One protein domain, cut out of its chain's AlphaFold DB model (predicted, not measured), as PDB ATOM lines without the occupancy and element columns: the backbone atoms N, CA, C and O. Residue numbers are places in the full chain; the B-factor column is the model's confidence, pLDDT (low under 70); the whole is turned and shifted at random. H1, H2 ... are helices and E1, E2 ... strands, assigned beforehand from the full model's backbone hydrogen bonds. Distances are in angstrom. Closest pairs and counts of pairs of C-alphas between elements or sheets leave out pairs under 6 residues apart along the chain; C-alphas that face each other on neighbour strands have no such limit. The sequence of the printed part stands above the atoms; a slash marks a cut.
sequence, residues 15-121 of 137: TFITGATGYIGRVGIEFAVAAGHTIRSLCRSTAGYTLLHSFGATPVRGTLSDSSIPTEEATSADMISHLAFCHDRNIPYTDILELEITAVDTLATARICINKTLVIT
ATOM      1  N   THR A  15     -46.991  35.683  18.422       95.75
ATOM      2  CA  THR A  15     -46.523  35.142  19.700       95.75
ATOM      3  C   THR A  15     -46.115  33.691  19.531       95.75
ATOM      4  O   THR A  15     -46.882  32.881  19.006       95.75
ATOM      5  N   PHE A  16     -44.921  33.351  20.003       97.12
ATOM      6  CA  PHE A  16     -44.467  31.974  20.109       97.12
ATOM      7  C   PHE A  16     -44.583  31.498  21.558       97.12
ATOM      8  O   PHE A  16     -44.005  32.101  22.464       97.12
ATOM      9  N   ILE A  17     -45.345  30.427  21.783       97.19
ATOM     10  CA  ILE A  17     -45.583  29.863  23.115       97.19
ATOM     11  C   ILE A  17     -45.079  28.422  23.151       97.19
ATOM     12  O   ILE A  17     -45.569  27.568  22.407       97.19
ATOM     13  N   THR A  18     -44.144  28.105  24.044       97.00
ATOM     14  CA  THR A  18     -43.803  26.707  24.352       97.00
ATOM     15  C   THR A  18     -44.764  26.175  25.418       97.00
ATOM     16  O   THR A  18     -45.287  26.932  26.230       97.00
ATOM     17  N   GLY A  19     -45.053  24.871  25.410       95.88
ATOM     18  CA  GLY A  19     -45.898  24.268  26.450       95.88
ATOM     19  C   GLY A  19     -47.376  24.657  26.356       95.88
ATOM     20  O   GLY A  19     -48.120  24.495  27.322       95.88
ATOM     21  N   ALA A  20     -47.835  25.134  25.194       96.31
ATOM     22  CA  ALA A  20     -49.184  25.675  25.047       96.31
ATOM     23  C   ALA A  20     -50.304  24.615  25.164       96.31
ATOM     24  O   ALA A  20     -51.462  24.937  25.399       96.31
ATOM     25  N   THR A  21     -49.961  23.327  25.074       95.44
ATOM     26  CA  THR A  21     -50.878  22.211  25.363       95.44
ATOM     27  C   THR A  21     -51.003  21.894  26.857       95.44
ATOM     28  O   THR A  21     -51.848  21.073  27.228       95.44
ATOM     29  N   GLY A  22     -50.184  22.513  27.714       94.12
ATOM     30  CA  GLY A  22     -50.200  22.364  29.170       94.12
ATOM     31  C   GLY A  22     -51.256  23.231  29.863       94.12
ATOM     32  O   GLY A  22     -52.034  23.927  29.216       94.12
ATOM     33  N   TYR A  23     -51.280  23.183  31.197       93.88
ATOM     34  CA  TYR A  23     -52.291  23.862  32.021       93.88
ATOM     35  C   TYR A  23     -52.285  25.389  31.840       93.88
ATOM     36  O   TYR A  23     -53.290  25.963  31.431       93.88
ATOM     37  N   ILE A  24     -51.133  26.033  32.066       94.25
ATOM     38  CA  ILE A  24     -50.966  27.490  31.903       94.25
ATOM     39  C   ILE A  24     -51.108  27.877  30.427       94.25
ATOM     40  O   ILE A  24     -51.748  28.868  30.084       94.25
ATOM     41  N   GLY A  25     -50.539  27.054  29.547       95.56
ATOM     42  CA  GLY A  25     -50.471  27.303  28.116       95.56
ATOM     43  C   GLY A  25     -51.823  27.486  27.431       95.56
ATOM     44  O   GLY A  25     -51.979  28.425  26.655       95.56
ATOM     45  N   ARG A  26     -52.810  26.636  27.742       95.81
ATOM     46  CA  ARG A  26     -54.149  26.706  27.124       95.81
ATOM     47  C   ARG A  26     -54.857  28.014  27.457       95.81
ATOM     48  O   ARG A  26     -55.319  28.705  26.558       95.81
ATOM     49  N   VAL A  27     -54.851  28.377  28.739       96.06
ATOM     50  CA  VAL A  27     -55.418  29.640  29.225       96.06
ATOM     51  C   VAL A  27     -54.671  30.829  28.612       96.06
ATOM     52  O   VAL A  27     -55.283  31.798  28.174       96.06
ATOM     53  N   GLY A  28     -53.343  30.733  28.502       94.94
ATOM     54  CA  GLY A  28     -52.523  31.735  27.822       94.94
ATOM     55  C   GLY A  28     -52.913  31.943  26.354       94.94
ATOM     56  O   GLY A  28     -53.005  33.089  25.918       94.94
ATOM     57  N   ILE A  29     -53.188  30.868  25.603       96.69
ATOM     58  CA  ILE A  29     -53.672  30.975  24.217       96.69
ATOM     59  C   ILE A  29     -55.014  31.703  24.174       96.69
ATOM     60  O   ILE A  29     -55.158  32.620  23.371       96.69
ATOM     61  N   GLU A  30     -55.976  31.324  25.020       95.44
ATOM     62  CA  GLU A  30     -57.306  31.949  25.043       95.44
ATOM     63  C   GLU A  30     -57.207  33.469  25.223       95.44
ATOM     64  O   GLU A  30     -57.771  34.225  24.431       95.44
ATOM     65  N   PHE A  31     -56.427  33.924  26.211       94.44
ATOM     66  CA  PHE A  31     -56.203  35.352  26.437       94.44
ATOM     67  C   PHE A  31     -55.495  36.026  25.264       94.44
ATOM     68  O   PHE A  31     -55.890  37.116  24.848       94.44
ATOM     69  N   ALA A  32     -54.455  35.395  24.718       94.00
ATOM     70  CA  ALA A  32     -53.664  36.002  23.660       94.00
ATOM     71  C   ALA A  32     -54.447  36.101  22.338       94.00
ATOM     72  O   ALA A  32     -54.383  37.127  21.660       94.00
ATOM     73  N   VAL A  33     -55.250  35.088  22.004       95.50
ATOM     74  CA  VAL A  33     -56.158  35.110  20.847       95.50
ATOM     75  C   VAL A  33     -57.265  36.144  21.044       95.50
ATOM     76  O   VAL A  33     -57.538  36.911  20.124       95.50
ATOM     77  N   ALA A  34     -57.860  36.232  22.239       94.50
ATOM     78  CA  ALA A  34     -58.859  37.258  22.552       94.50
ATOM     79  C   ALA A  34     -58.294  38.688  22.443       94.50
ATOM     80  O   ALA A  34     -59.015  39.611  22.065       94.50
ATOM     81  N   ALA A  35     -56.999  38.866  22.716       93.38
ATOM     82  CA  ALA A  35     -56.275  40.121  22.513       93.38
ATOM     83  C   ALA A  35     -55.867  40.380  21.043       93.38
ATOM     84  O   ALA A  35     -55.299  41.427  20.739       93.38
ATOM     85  N   GLY A  36     -56.160  39.459  20.117       94.88
ATOM     86  CA  GLY A  36     -55.862  39.595  18.690       94.88
ATOM     87  C   GLY A  36     -54.451  39.156  18.285       94.88
ATOM     88  O   GLY A  36     -54.026  39.434  17.162       94.88
ATOM     89  N   HIS A  37     -53.705  38.479  19.160       95.06
ATOM     90  CA  HIS A  37     -52.390  37.935  18.823       95.06
ATOM     91  C   HIS A  37     -52.510  36.647  17.999       95.06
ATOM     92  O   HIS A  37     -53.423  35.842  18.179       95.06
ATOM     93  N   THR A  38     -51.545  36.423  17.107       97.19
ATOM     94  CA  THR A  38     -51.439  35.164  16.355       97.19
ATOM     95  C   THR A  38     -50.485  34.232  17.081       97.19
ATOM     96  O   THR A  38     -49.339  34.598  17.338       97.19
ATOM     97  N   ILE A  39     -50.952  33.037  17.444       98.19
ATOM     98  CA  ILE A  39     -50.180  32.132  18.300       98.19
ATOM     99  C   ILE A  39     -49.578  31.000  17.485       98.19
ATOM    100  O   ILE A  39     -50.281  30.324  16.732       98.19
ATOM    101  N   ARG A  40     -48.284  30.757  17.682       98.12
ATOM    102  CA  ARG A  40     -47.579  29.566  17.205       98.12
ATOM    103  C   ARG A  40     -47.053  28.777  18.396       98.12
ATOM    104  O   ARG A  40     -46.599  29.368  19.374       98.12
ATOM    105  N   SER A  41     -47.129  27.450  18.342       97.94
ATOM    106  CA  SER A  41     -46.666  26.605  19.448       97.94
ATOM    107  C   SER A  41     -46.131  25.256  18.992       97.94
ATOM    108  O   SER A  41     -46.699  24.633  18.096       97.94
ATOM    109  N   LEU A  42     -45.061  24.786  19.638       96.19
ATOM    110  CA  LEU A  42     -44.484  23.467  19.381       96.19
ATOM    111  C   LEU A  42     -45.464  22.350  19.739       96.19
ATOM    112  O   LEU A  42     -46.076  22.337  20.809       96.19
ATOM    113  N   CYS A  43     -45.547  21.353  18.866       94.44
ATOM    114  CA  CYS A  43     -46.340  20.162  19.082       94.44
ATOM    115  C   CYS A  43     -45.708  18.934  18.421       94.44
ATOM    116  O   CYS A  43     -45.227  18.978  17.287       94.44
ATOM    117  N   ARG A  44     -45.761  17.796  19.123       91.00
ATOM    118  CA  ARG A  44     -45.202  16.512  18.662       91.00
ATOM    119  C   ARG A  44     -46.247  15.434  18.367       91.00
ATOM    120  O   ARG A  44     -45.911  14.418  17.762       91.00
ATOM    121  N   SER A  45     -47.506  15.628  18.761       93.06
ATOM    122  CA  SER A  45     -48.553  14.599  18.680       93.06
ATOM    123  C   SER A  45     -49.800  15.099  17.962       93.06
ATOM    124  O   SER A  45     -50.210  16.238  18.154       93.06
ATOM    125  N   THR A  46     -50.457  14.234  17.188       93.69
ATOM    126  CA  THR A  46     -51.699  14.570  16.471       93.69
ATOM    127  C   THR A  46     -52.776  15.127  17.404       93.69
ATOM    128  O   THR A  46     -53.399  16.134  17.090       93.69
ATOM    129  N   ALA A  47     -52.933  14.543  18.598       95.50
ATOM    130  CA  ALA A  47     -53.867  15.047  19.605       95.50
ATOM    131  C   ALA A  47     -53.548  16.491  20.033       95.50
ATOM    132  O   ALA A  47     -54.453  17.308  20.186       95.50
ATOM    133  N   GLY A  48     -52.264  16.831  20.183       95.38
ATOM    134  CA  GLY A  48     -51.852  18.196  20.493       95.38
ATOM    135  C   GLY A  48     -52.098  19.168  19.335       95.38
ATOM    136  O   GLY A  48     -52.440  20.315  19.587       95.38
ATOM    137  N   TYR A  49     -51.979  18.724  18.077       96.69
ATOM    138  CA  TYR A  49     -52.341  19.547  16.913       96.69
ATOM    139  C   TYR A  49     -53.820  19.925  16.946       96.69
ATOM    140  O   TYR A  49     -54.150  21.105  16.867       96.69
ATOM    141  N   THR A  50     -54.701  18.934  17.111       96.94
ATOM    142  CA  THR A  50     -56.148  19.161  17.221       96.94
ATOM    143  C   THR A  50     -56.472  20.115  18.368       96.94
ATOM    144  O   THR A  50     -57.248  21.050  18.189       96.94
ATOM    145  N   LEU A  51     -55.832  19.917  19.524       96.81
ATOM    146  CA  LEU A  51     -56.025  20.763  20.695       96.81
ATOM    147  C   LEU A  51     -55.614  22.219  20.430       96.81
ATOM    148  O   LEU A  51     -56.392  23.130  20.694       96.81
ATOM    149  N   LEU A  52     -54.422  22.451  19.877       97.62
ATOM    150  CA  LEU A  52     -53.940  23.805  19.586       97.62
ATOM    151  C   LEU A  52     -54.841  24.518  18.576       97.62
ATOM    152  O   LEU A  52     -55.205  25.671  18.799       97.62
ATOM    153  N   HIS A  53     -55.278  23.811  17.532       97.44
ATOM    154  CA  HIS A  53     -56.241  24.354  16.579       97.44
ATOM    155  C   HIS A  53     -57.568  24.739  17.238       97.44
ATOM    156  O   HIS A  53     -58.097  25.802  16.924       97.44
ATOM    157  N   SER A  54     -58.087  23.935  18.175       97.00
ATOM    158  CA  SER A  54     -59.333  24.280  18.879       97.00
ATOM    159  C   SER A  54     -59.233  25.549  19.732       97.00
ATOM    160  O   SER A  54     -60.249  26.196  19.955       97.00
ATOM    161  N   PHE A  55     -58.023  25.944  20.144       96.56
ATOM    162  CA  PHE A  55     -57.771  27.206  20.847       96.56
ATOM    163  C   PHE A  55     -57.389  28.364  19.909       96.56
ATOM    164  O   PHE A  55     -57.074  29.451  20.378       96.56
ATOM    165  N   GLY A  56     -57.389  28.165  18.586       96.56
ATOM    166  CA  GLY A  56     -56.992  29.197  17.620       96.56
ATOM    167  C   GLY A  56     -55.476  29.392  17.486       96.56
ATOM    168  O   GLY A  56     -55.031  30.352  16.859       96.56
ATOM    169  N   ALA A  57     -54.668  28.480  18.037       98.12
ATOM    170  CA  ALA A  57     -53.223  28.469  17.844       98.12
ATOM    171  C   ALA A  57     -52.823  27.651  16.605       98.12
ATOM    172  O   ALA A  57     -53.458  26.660  16.239       98.12
ATOM    173  N   THR A  58     -51.712  28.042  15.982       98.19
ATOM    174  CA  THR A  58     -51.084  27.307  14.881       98.19
ATOM    175  C   THR A  58     -50.014  26.360  15.438       98.19
ATOM    176  O   THR A  58     -48.980  26.826  15.928       98.19
ATOM    177  N   PRO A  59     -50.218  25.035  15.384       97.94
ATOM    178  CA  PRO A  59     -49.211  24.074  15.811       97.94
ATOM    179  C   PRO A  59     -48.010  24.059  14.857       97.94
ATOM    180  O   PRO A  59     -48.151  24.115  13.636       97.94
ATOM    181  N   VAL A  60     -46.820  23.928  15.430       97.44
ATOM    182  CA  VAL A  60     -45.534  23.819  14.736       97.44
ATOM    183  C   VAL A  60     -44.915  22.477  15.095       97.44
ATOM    184  O   VAL A  60     -44.823  22.131  16.274       97.44
ATOM    185  N   ARG A  61     -44.500  21.697  14.092       95.56
ATOM    186  CA  ARG A  61     -43.868  20.397  14.342       95.56
ATOM    187  C   ARG A  61     -42.505  20.633  14.972       95.56
ATOM    188  O   ARG A  61     -41.643  21.214  14.328       95.56
ATOM    189  N   GLY A  62     -42.298  20.161  16.194       93.94
ATOM    190  CA  GLY A  62     -41.000  20.314  16.842       93.94
ATOM    191  C   GLY A  62     -41.006  19.944  18.315       93.94
ATOM    192  O   GLY A  62     -42.036  19.580  18.892       93.94
ATOM    193  N   THR A  63     -39.823  20.026  18.913       94.12
ATOM    194  CA  THR A  63     -39.555  19.718  20.323       94.12
ATOM    195  C   THR A  63     -38.511  20.694  20.855       94.12
ATOM    196  O   THR A  63     -37.782  21.278  20.063       94.12
ATOM    197  N   LEU A  64     -38.406  20.852  22.175       93.88
ATOM    198  CA  LEU A  64     -37.357  21.689  22.771       93.88
ATOM    199  C   LEU A  64     -35.947  21.105  22.613       93.88
ATOM    200  O   LEU A  64     -34.981  21.854  22.648       93.88
ATOM    201  N   SER A  65     -35.824  19.788  22.427       91.38
ATOM    202  CA  SER A  65     -34.533  19.117  22.228       91.38
ATOM    203  C   SER A  65     -33.934  19.341  20.837       91.38
ATOM    204  O   SER A  65     -32.774  19.022  20.615       91.38
ATOM    205  N   ASP A  66     -34.720  19.867  19.896       92.44
ATOM    206  CA  ASP A  66     -34.244  20.298  18.582       92.44
ATOM    207  C   ASP A  66     -34.305  21.821  18.541       92.44
ATOM    208  O   ASP A  66     -35.383  22.385  18.379       92.44
ATOM    209  N   SER A  67     -33.165  22.485  18.732       93.06
ATOM    210  CA  SER A  67     -33.092  23.943  18.878       93.06
ATOM    211  C   SER A  67     -33.375  24.710  17.585       93.06
ATOM    212  O   SER A  67     -33.674  25.904  17.652       93.06
ATOM    213  N   SER A  68     -33.347  24.055  16.418       94.25
ATOM    214  CA  SER A  68     -33.531  24.717  15.123       94.25
ATOM    215  C   SER A  68     -34.910  25.379  15.006       94.25
ATOM    216  O   SER A  68     -35.007  26.584  14.768       94.25
ATOM    217  N   ILE A  69     -35.974  24.620  15.284       95.56
ATOM    218  CA  ILE A  69     -37.356  25.096  15.200       95.56
ATOM    219  C   ILE A  69     -37.657  26.172  16.261       95.56
ATOM    220  O   ILE A  69     -38.111  27.249  15.882       95.56
ATOM    221  N   PRO A  70     -37.390  25.979  17.572       95.19
ATOM    222  CA  PRO A  70     -37.557  27.032  18.571       95.19
ATOM    223  C   PRO A  70     -36.800  28.319  18.227       95.19
ATOM    224  O   PRO A  70     -37.345  29.398  18.446       95.19
ATOM    225  N   THR A  71     -35.590  28.223  17.659       94.56
ATOM    226  CA  THR A  71     -34.820  29.397  17.213       94.56
ATOM    227  C   THR A  71     -35.555  30.152  16.110       94.56
ATOM    228  O   THR A  71     -35.725  31.367  16.211       94.56
ATOM    229  N   GLU A  72     -36.010  29.459  15.065       94.88
ATOM    230  CA  GLU A  72     -36.731  30.066  13.940       94.88
ATOM    231  C   GLU A  72     -38.043  30.724  14.392       94.88
ATOM    232  O   GLU A  72     -38.341  31.873  14.045       94.88
ATOM    233  N   GLU A  73     -38.808  30.017  15.223       96.12
ATOM    234  CA  GLU A  73     -40.077  30.487  15.769       96.12
ATOM    235  C   GLU A  73     -39.901  31.724  16.654       96.12
ATOM    236  O   GLU A  73     -40.598  32.727  16.472       96.12
ATOM    237  N   ALA A  74     -38.929  31.688  17.567       94.38
ATOM    238  CA  ALA A  74     -38.595  32.809  18.438       94.38
ATOM    239  C   ALA A  74     -38.063  34.016  17.643       94.38
ATOM    240  O   ALA A  74     -38.443  35.163  17.895       94.38
ATOM    241  N   THR A  75     -37.237  33.767  16.625       92.81
ATOM    242  CA  THR A  75     -36.710  34.809  15.726       92.81
ATOM    243  C   THR A  75     -37.822  35.463  14.908       92.81
ATOM    244  O   THR A  75     -37.755  36.657  14.618       92.81
ATOM    245  N   SER A  76     -38.888  34.729  14.599       92.31
ATOM    246  CA  SER A  76     -40.019  35.243  13.825       92.31
ATOM    247  C   SER A  76     -41.103  35.914  14.672       92.31
ATOM    248  O   SER A  76     -41.856  36.725  14.144       92.31
ATOM    249  N   ALA A  77     -41.232  35.569  15.955       93.56
ATOM    250  CA  ALA A  77     -42.289  36.077  16.833       93.56
ATOM    251  C   ALA A  77     -41.952  37.444  17.434       93.56
ATOM    252  O   ALA A  77     -40.806  37.674  17.770       93.56
ATOM    253  N   ASP A  78     -42.927  38.319  17.648       91.75
ATOM    254  CA  ASP A  78     -42.768  39.589  18.372       91.75
ATOM    255  C   ASP A  78     -42.689  39.379  19.897       91.75
ATOM    256  O   ASP A  78     -42.030  40.139  20.612       91.75
ATOM    257  N   MET A  79     -43.348  38.325  20.389       92.31
ATOM    258  CA  MET A  79     -43.368  37.921  21.796       92.31
ATOM    259  C   MET A  79     -43.088  36.429  21.953       92.31
ATOM    260  O   MET A  79     -43.545  35.609  21.155       92.31
ATOM    261  N   ILE A  80     -42.383  36.073  23.025       95.38
ATOM    262  CA  ILE A  80     -42.062  34.690  23.372       95.38
ATOM    263  C   ILE A  80     -42.555  34.412  24.794       95.38
ATOM    264  O   ILE A  80     -42.296  35.190  25.711       95.38
ATOM    265  N   SER A  81     -43.261  33.301  24.989       96.00
ATOM    266  CA  SER A  81     -43.639  32.791  26.313       96.00
ATOM    267  C   SER A  81     -43.168  31.351  26.466       96.00
ATOM    268  O   SER A  81     -43.679  30.449  25.799       96.00
ATOM    269  N   HIS A  82     -42.186  31.130  27.336       97.06
ATOM    270  CA  HIS A  82     -41.705  29.794  27.668       97.06
ATOM    271  C   HIS A  82     -42.481  29.244  28.861       97.06
ATOM    272  O   HIS A  82     -42.265  29.679  29.991       97.06
ATOM    273  N   LEU A  83     -43.413  28.327  28.585       96.69
ATOM    274  CA  LEU A  83     -44.287  27.688  29.583       96.69
ATOM    275  C   LEU A  83     -44.111  26.161  29.611       96.69
ATOM    276  O   LEU A  83     -44.866  25.448  30.275       96.69
ATOM    277  N   ALA A  84     -43.179  25.635  28.815       95.44
ATOM    278  CA  ALA A  84     -42.879  24.216  28.771       95.44
ATOM    279  C   ALA A  84     -41.902  23.835  29.880       95.44
ATOM    280  O   ALA A  84     -40.899  24.501  30.080       95.44
ATOM    281  N   PHE A  85     -42.164  22.696  30.510       94.38
ATOM    282  CA  PHE A  85     -41.218  21.995  31.364       94.38
ATOM    283  C   PHE A  85     -41.400  20.489  31.146       94.38
ATOM    284  O   PHE A  85     -42.526  20.015  30.933       94.38
ATOM    285  N   CYS A  86     -40.314  19.714  31.154       92.69
ATOM    286  CA  CYS A  86     -40.418  18.264  31.017       92.69
ATOM    287  C   CYS A  86     -40.868  17.642  32.346       92.69
ATOM    288  O   CYS A  86     -40.132  17.633  33.325       92.69
ATOM    289  N   HIS A  87     -42.080  17.088  32.371       89.75
ATOM    290  CA  HIS A  87     -42.624  16.394  33.544       89.75
ATOM    291  C   HIS A  87     -42.466  14.863  33.478       89.75
ATOM    292  O   HIS A  87     -43.123  14.148  34.236       89.75
ATOM    293  N   ASP A  88     -41.638  14.340  32.567       91.12
ATOM    294  CA  ASP A  88     -41.396  12.898  32.473       91.12
ATOM    295  C   ASP A  88     -40.522  12.425  33.638       91.12
ATOM    296  O   ASP A  88     -39.322  12.679  33.695       91.12
ATOM    297  N   ARG A  89     -41.144  11.714  34.580       91.12
ATOM    298  CA  ARG A  89     -40.497  11.229  35.806       91.12
ATOM    299  C   ARG A  89     -39.519  10.075  35.567       91.12
ATOM    300  O   ARG A  89     -38.861   9.663  36.516       91.12
ATOM    301  N   ASN A  90     -39.454   9.539  34.346       96.62
ATOM    302  CA  ASN A  90     -38.512   8.481  33.979       96.62
ATOM    303  C   ASN A  90     -37.168   9.030  33.484       96.62
ATOM    304  O   ASN A  90     -36.227   8.261  33.307       96.62
ATOM    305  N   ILE A  91     -37.078  10.339  33.240       94.62
ATOM    306  CA  ILE A  91     -35.854  11.009  32.805       94.62
ATOM    307  C   ILE A  91     -35.114  11.530  34.048       94.62
ATOM    308  O   ILE A  91     -35.760  12.090  34.942       94.62
ATOM    309  N   PRO A  92     -33.779  11.363  34.146       97.19
ATOM    310  CA  PRO A  92     -32.994  11.975  35.211       97.19
ATOM    311  C   PRO A  92     -33.236  13.484  35.291       97.19
ATOM    312  O   PRO A  92     -33.287  14.184  34.282       97.19
ATOM    313  N   TYR A  93     -33.368  14.010  36.509       94.25
ATOM    314  CA  TYR A  93     -33.656  15.434  36.701       94.25
ATOM    315  C   TYR A  93     -32.556  16.344  36.132       94.25
ATOM    316  O   TYR A  93     -32.856  17.432  35.654       94.25
ATOM    317  N   THR A  94     -31.301  15.887  36.126       96.62
ATOM    318  CA  THR A  94     -30.174  16.577  35.477       96.62
ATOM    319  C   THR A  94     -30.432  16.816  33.995       96.62
ATOM    320  O   THR A  94     -30.261  17.932  33.523       96.62
ATOM    321  N   ASP A  95     -30.943  15.812  33.292       97.00
ATOM    322  CA  ASP A  95     -31.189  15.880  31.853       97.00
ATOM    323  C   ASP A  95     -32.394  16.793  31.560       97.00
ATOM    324  O   ASP A  95     -32.424  17.512  30.562       97.00
ATOM    325  N   ILE A  96     -33.382  16.820  32.466       96.00
ATOM    326  CA  ILE A  96     -34.497  17.780  32.417       96.00
ATOM    327  C   ILE A  96     -33.980  19.216  32.584       96.00
ATOM    328  O   ILE A  96     -34.429  20.106  31.862       96.00
ATOM    329  N   LEU A  97     -33.043  19.446  33.508       94.88
ATOM    330  CA  LEU A  97     -32.436  20.761  33.718       94.88
ATOM    331  C   LEU A  97     -31.578  21.197  32.527       94.88
ATOM    332  O   LEU A  97     -31.671  22.349  32.120       94.88
ATOM    333  N   GLU A  98     -30.780  20.303  31.949       96.88
ATOM    334  CA  GLU A  98     -29.987  20.600  30.750       96.88
ATOM    335  C   GLU A  98     -30.879  20.971  29.560       96.88
ATOM    336  O   GLU A  98     -30.598  21.943  28.851       96.88
ATOM    337  N   LEU A  99     -31.992  20.253  29.375       96.31
ATOM    338  CA  LEU A  99     -33.002  20.593  28.375       96.31
ATOM    339  C   LEU A  99     -33.624  21.971  28.639       96.31
ATOM    340  O   LEU A  99     -33.786  22.752  27.703       96.31
ATOM    341  N   GLU A 100     -33.972  22.272  29.891       96.31
ATOM    342  CA  GLU A 100     -34.567  23.556  30.277       96.31
ATOM    343  C   GLU A 100     -33.594  24.725  30.063       96.31
ATOM    344  O   GLU A 100     -33.969  25.726  29.455       96.31
ATOM    345  N   ILE A 101     -32.330  24.580  30.478       96.00
ATOM    346  CA  ILE A 101     -31.266  25.571  30.247       96.00
ATOM    347  C   ILE A 101     -31.098  25.810  28.745       96.00
ATOM    348  O   ILE A 101     -31.174  26.948  28.286       96.00
ATOM    349  N   THR A 102     -30.963  24.734  27.966       96.44
ATOM    350  CA  THR A 102     -30.803  24.815  26.507       96.44
ATOM    351  C   THR A 102     -31.991  25.518  25.850       96.44
ATOM    352  O   THR A 102     -31.812  26.341  24.947       96.44
ATOM    353  N   ALA A 103     -33.215  25.222  26.295       96.06
ATOM    354  CA  ALA A 103     -34.421  25.862  25.791       96.06
ATOM    355  C   ALA A 103     -34.427  27.366  26.100       96.06
ATOM    356  O   ALA A 103     -34.631  28.170  25.189       96.06
ATOM    357  N   VAL A 104     -34.165  27.759  27.348       95.50
ATOM    358  CA  VAL A 104     -34.126  29.173  27.747       95.50
ATOM    359  C   VAL A 104     -33.037  29.931  26.989       95.50
ATOM    360  O   VAL A 104     -33.327  30.996  26.442       95.50
ATOM    361  N   ASP A 105     -31.831  29.372  26.865       95.12
ATOM    362  CA  ASP A 105     -30.723  29.983  26.119       95.12
ATOM    363  C   ASP A 105     -31.062  30.165  24.636       95.12
ATOM    364  O   ASP A 105     -30.801  31.223  24.055       95.12
ATOM    365  N   THR A 106     -31.709  29.166  24.032       94.69
ATOM    366  CA  THR A 106     -32.181  29.226  22.641       94.69
ATOM    367  C   THR A 106     -33.159  30.387  22.444       94.69
ATOM    368  O   THR A 106     -32.998  31.209  21.538       94.69
ATOM    369  N   LEU A 107     -34.162  30.499  23.320       93.81
ATOM    370  CA  LEU A 107     -35.185  31.545  23.239       93.81
ATOM    371  C   LEU A 107     -34.628  32.937  23.572       93.81
ATOM    372  O   LEU A 107     -35.047  33.929  22.973       93.81
ATOM    373  N   ALA A 108     -33.683  33.029  24.509       92.12
ATOM    374  CA  ALA A 108     -33.039  34.278  24.896       92.12
ATOM    375  C   ALA A 108     -32.099  34.800  23.801       92.12
ATOM    376  O   ALA A 108     -32.139  35.988  23.476       92.12
ATOM    377  N   THR A 109     -31.316  33.915  23.177       89.31
ATOM    378  CA  THR A 109     -30.395  34.265  22.084       89.31
ATOM    379  C   THR A 109     -31.141  34.863  20.897       89.31
ATOM    380  O   THR A 109     -30.700  35.866  20.332       89.31
ATOM    381  N   ALA A 110     -32.328  34.337  20.581       84.19
ATOM    382  CA  ALA A 110     -33.183  34.883  19.531       84.19
ATOM    383  C   ALA A 110     -33.567  36.363  19.751       84.19
ATOM    384  O   ALA A 110     -33.966  37.027  18.800       84.19
ATOM    385  N   ARG A 111     -33.436  36.915  20.970       72.88
ATOM    386  CA  ARG A 111     -33.743  38.325  21.279       72.88
ATOM    387  C   ARG A 111     -32.580  39.289  21.090       72.88
ATOM    388  O   ARG A 111     -32.823  40.490  21.075       72.88
ATOM    389  N   ILE A 112     -31.335  38.821  20.997       67.56
ATOM    390  CA  ILE A 112     -30.153  39.679  21.214       67.56
ATOM    391  C   ILE A 112     -30.090  40.880  20.244       67.56
ATOM    392  O   ILE A 112     -29.525  41.914  20.592       67.56
ATOM    393  N   CYS A 113     -30.751  40.809  19.085       54.94
ATOM    394  CA  CYS A 113     -30.773  41.892  18.093       54.94
ATOM    395  C   CYS A 113     -32.111  42.653  17.985       54.94
ATOM    396  O   CYS A 113     -32.242  43.530  17.135       54.94
ATOM    397  N   ILE A 114     -33.124  42.313  18.788       64.25
ATOM    398  CA  ILE A 114     -34.519  42.738  18.590       64.25
ATOM    399  C   ILE A 114     -35.207  43.000  19.935       64.25
ATOM    400  O   ILE A 114     -35.166  42.170  20.838       64.25
ATOM    401  N   ASN A 115     -35.877  44.148  20.077       71.19
ATOM    402  CA  ASN A 115     -36.535  44.577  21.321       71.19
ATOM    403  C   ASN A 115     -37.848  43.805  21.595       71.19
ATOM    404  O   ASN A 115     -38.925  44.391  21.675       71.19
ATOM    405  N   LYS A 116     -37.764  42.475  21.669       84.25
ATOM    406  CA  LYS A 116     -38.888  41.550  21.862       84.25
ATOM    407  C   LYS A 116     -39.070  41.199  23.319       84.25
ATOM    408  O   LYS A 116     -38.081  41.083  24.040       84.25
ATOM    409  N   THR A 117     -40.297  40.925  23.737       88.38
ATOM    410  CA  THR A 117     -40.592  40.437  25.089       88.38
ATOM    411  C   THR A 117     -40.380  38.926  25.166       88.38
ATOM    412  O   THR A 117     -40.904  38.185  24.335       88.38
ATOM    413  N   LEU A 118     -39.648  38.468  26.182       92.00
ATOM    414  CA  LEU A 118     -39.601  37.062  26.587       92.00
ATOM    415  C   LEU A 118     -40.093  36.953  28.020       92.00
ATOM    416  O   LEU A 118     -39.546  37.590  28.919       92.00
ATOM    417  N   VAL A 119     -41.114  36.128  28.193       93.38
ATOM    418  CA  VAL A 119     -41.651  35.710  29.482       93.38
ATOM    419  C   VAL A 119     -41.246  34.260  29.700       93.38
ATOM    420  O   VAL A 119     -41.425  33.427  28.812       93.38
ATOM    421  N   ILE A 120     -40.719  33.960  30.881       93.44
ATOM    422  CA  ILE A 120     -40.425  32.598  31.328       93.44
ATOM    423  C   ILE A 120     -41.199  32.337  32.618       93.44
ATOM    424  O   ILE A 120     -41.342  33.239  33.446       93.44
ATOM    425  N   THR A 121     -41.712  31.124  32.797       91.31
ATOM    426  CA  THR A 121     -42.331  30.718  34.065       91.31
ATOM    427  C   THR A 121     -41.319  30.037  34.968       91.31
ATOM    428  O   THR A 121     -40.708  29.050  34.574       91.31
TER     429      THR A 121
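What this domain is: This is residues 15 to 121 of the 137 residues of the protein "NmrA domain-containing protein" of Aspergillus arachidicola (UniProt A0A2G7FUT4). A twisted sheet of five short parallel strands forms the middle layer, covered by H1 and H2 on one face and by H3 and H4 on the other. H4, the longest helix, reaches the sheet with its residues 100 to 108, and at its beginning residues 89 to 94 stick out. The printed part has 107 residues, in the order E1 H1 E2 H2 E3 H3 E4 H4 E5; across the sheet the order is E3 E2 E1 E4 E5, all parallel. The class is mixed, helices and strands; the whole is compact, with a radius of gyration of the C-alphas of 13.2 A and spans of 39 by 35 by 21 A.

Where its parts are: Find C-alpha 15 at (-46.523, 35.142, 19.700), where E1 begins; it runs to residue 18. H1 takes residues 23 to 34 over 17.7 A, and E2, residues 38 to 43, runs 16.1 A. Next come H2, residues 46 to 54, E3, residues 58 to 61, H3, residues 68 to 76, and E4, residues 79 to 82. Look for C-alpha 93 at (-33.656, 15.434, 36.701): from there H4 runs 24.1 A to residue 109. E5, residues 117 to 120, ends at C-alpha 120, (-40.425, 32.598, 31.328).

How they stand to each other: Start at the inner strand E1: N 17 and O 40 of E2 are 2.9 A apart, and N 16 and O 79 of E4 are also 2.9 A apart, both within hydrogen-bond range. Toward the edge strands, N 43 and O 60 of E3 are 2.8 A apart, and N 82 and O 119 of E5 are 2.8 A apart. E1, H1, E2, then E2, H2, E3, and E4, H4, E5 are strand-helix-strand units, two parallel neighbour strands with a helix between, each with a right-handed crossover; E3, H3, E4 is a split one, with E2 and E1 between its strands, also right-handed. H1 is on the sheet at a height of 9.3 A, its closest C-alphas to E2 being those of Ile 29 and Ile 39, 7.0 A apart. On the opposite face, H3 lies over E2 and E1 at 8.6 A. H3 and H4 touch, H4 with residues 103 to 107 alone, closest at the C-alphas of Ala 74 and Leu 107, 6.0 A; the tilt of 36 degrees is only just steep. Every O i to N i+4 pair is within range in H2, H3 and H4, and 7 of 8 in H1.

The domain as a whole: The C-alphas farthest apart, of Gly 36 and Pro 92, are 39.5 A apart. The printed part has no cut, and no link is long. Look at residues 112 to 114 for low confidence, with pLDDT under 70.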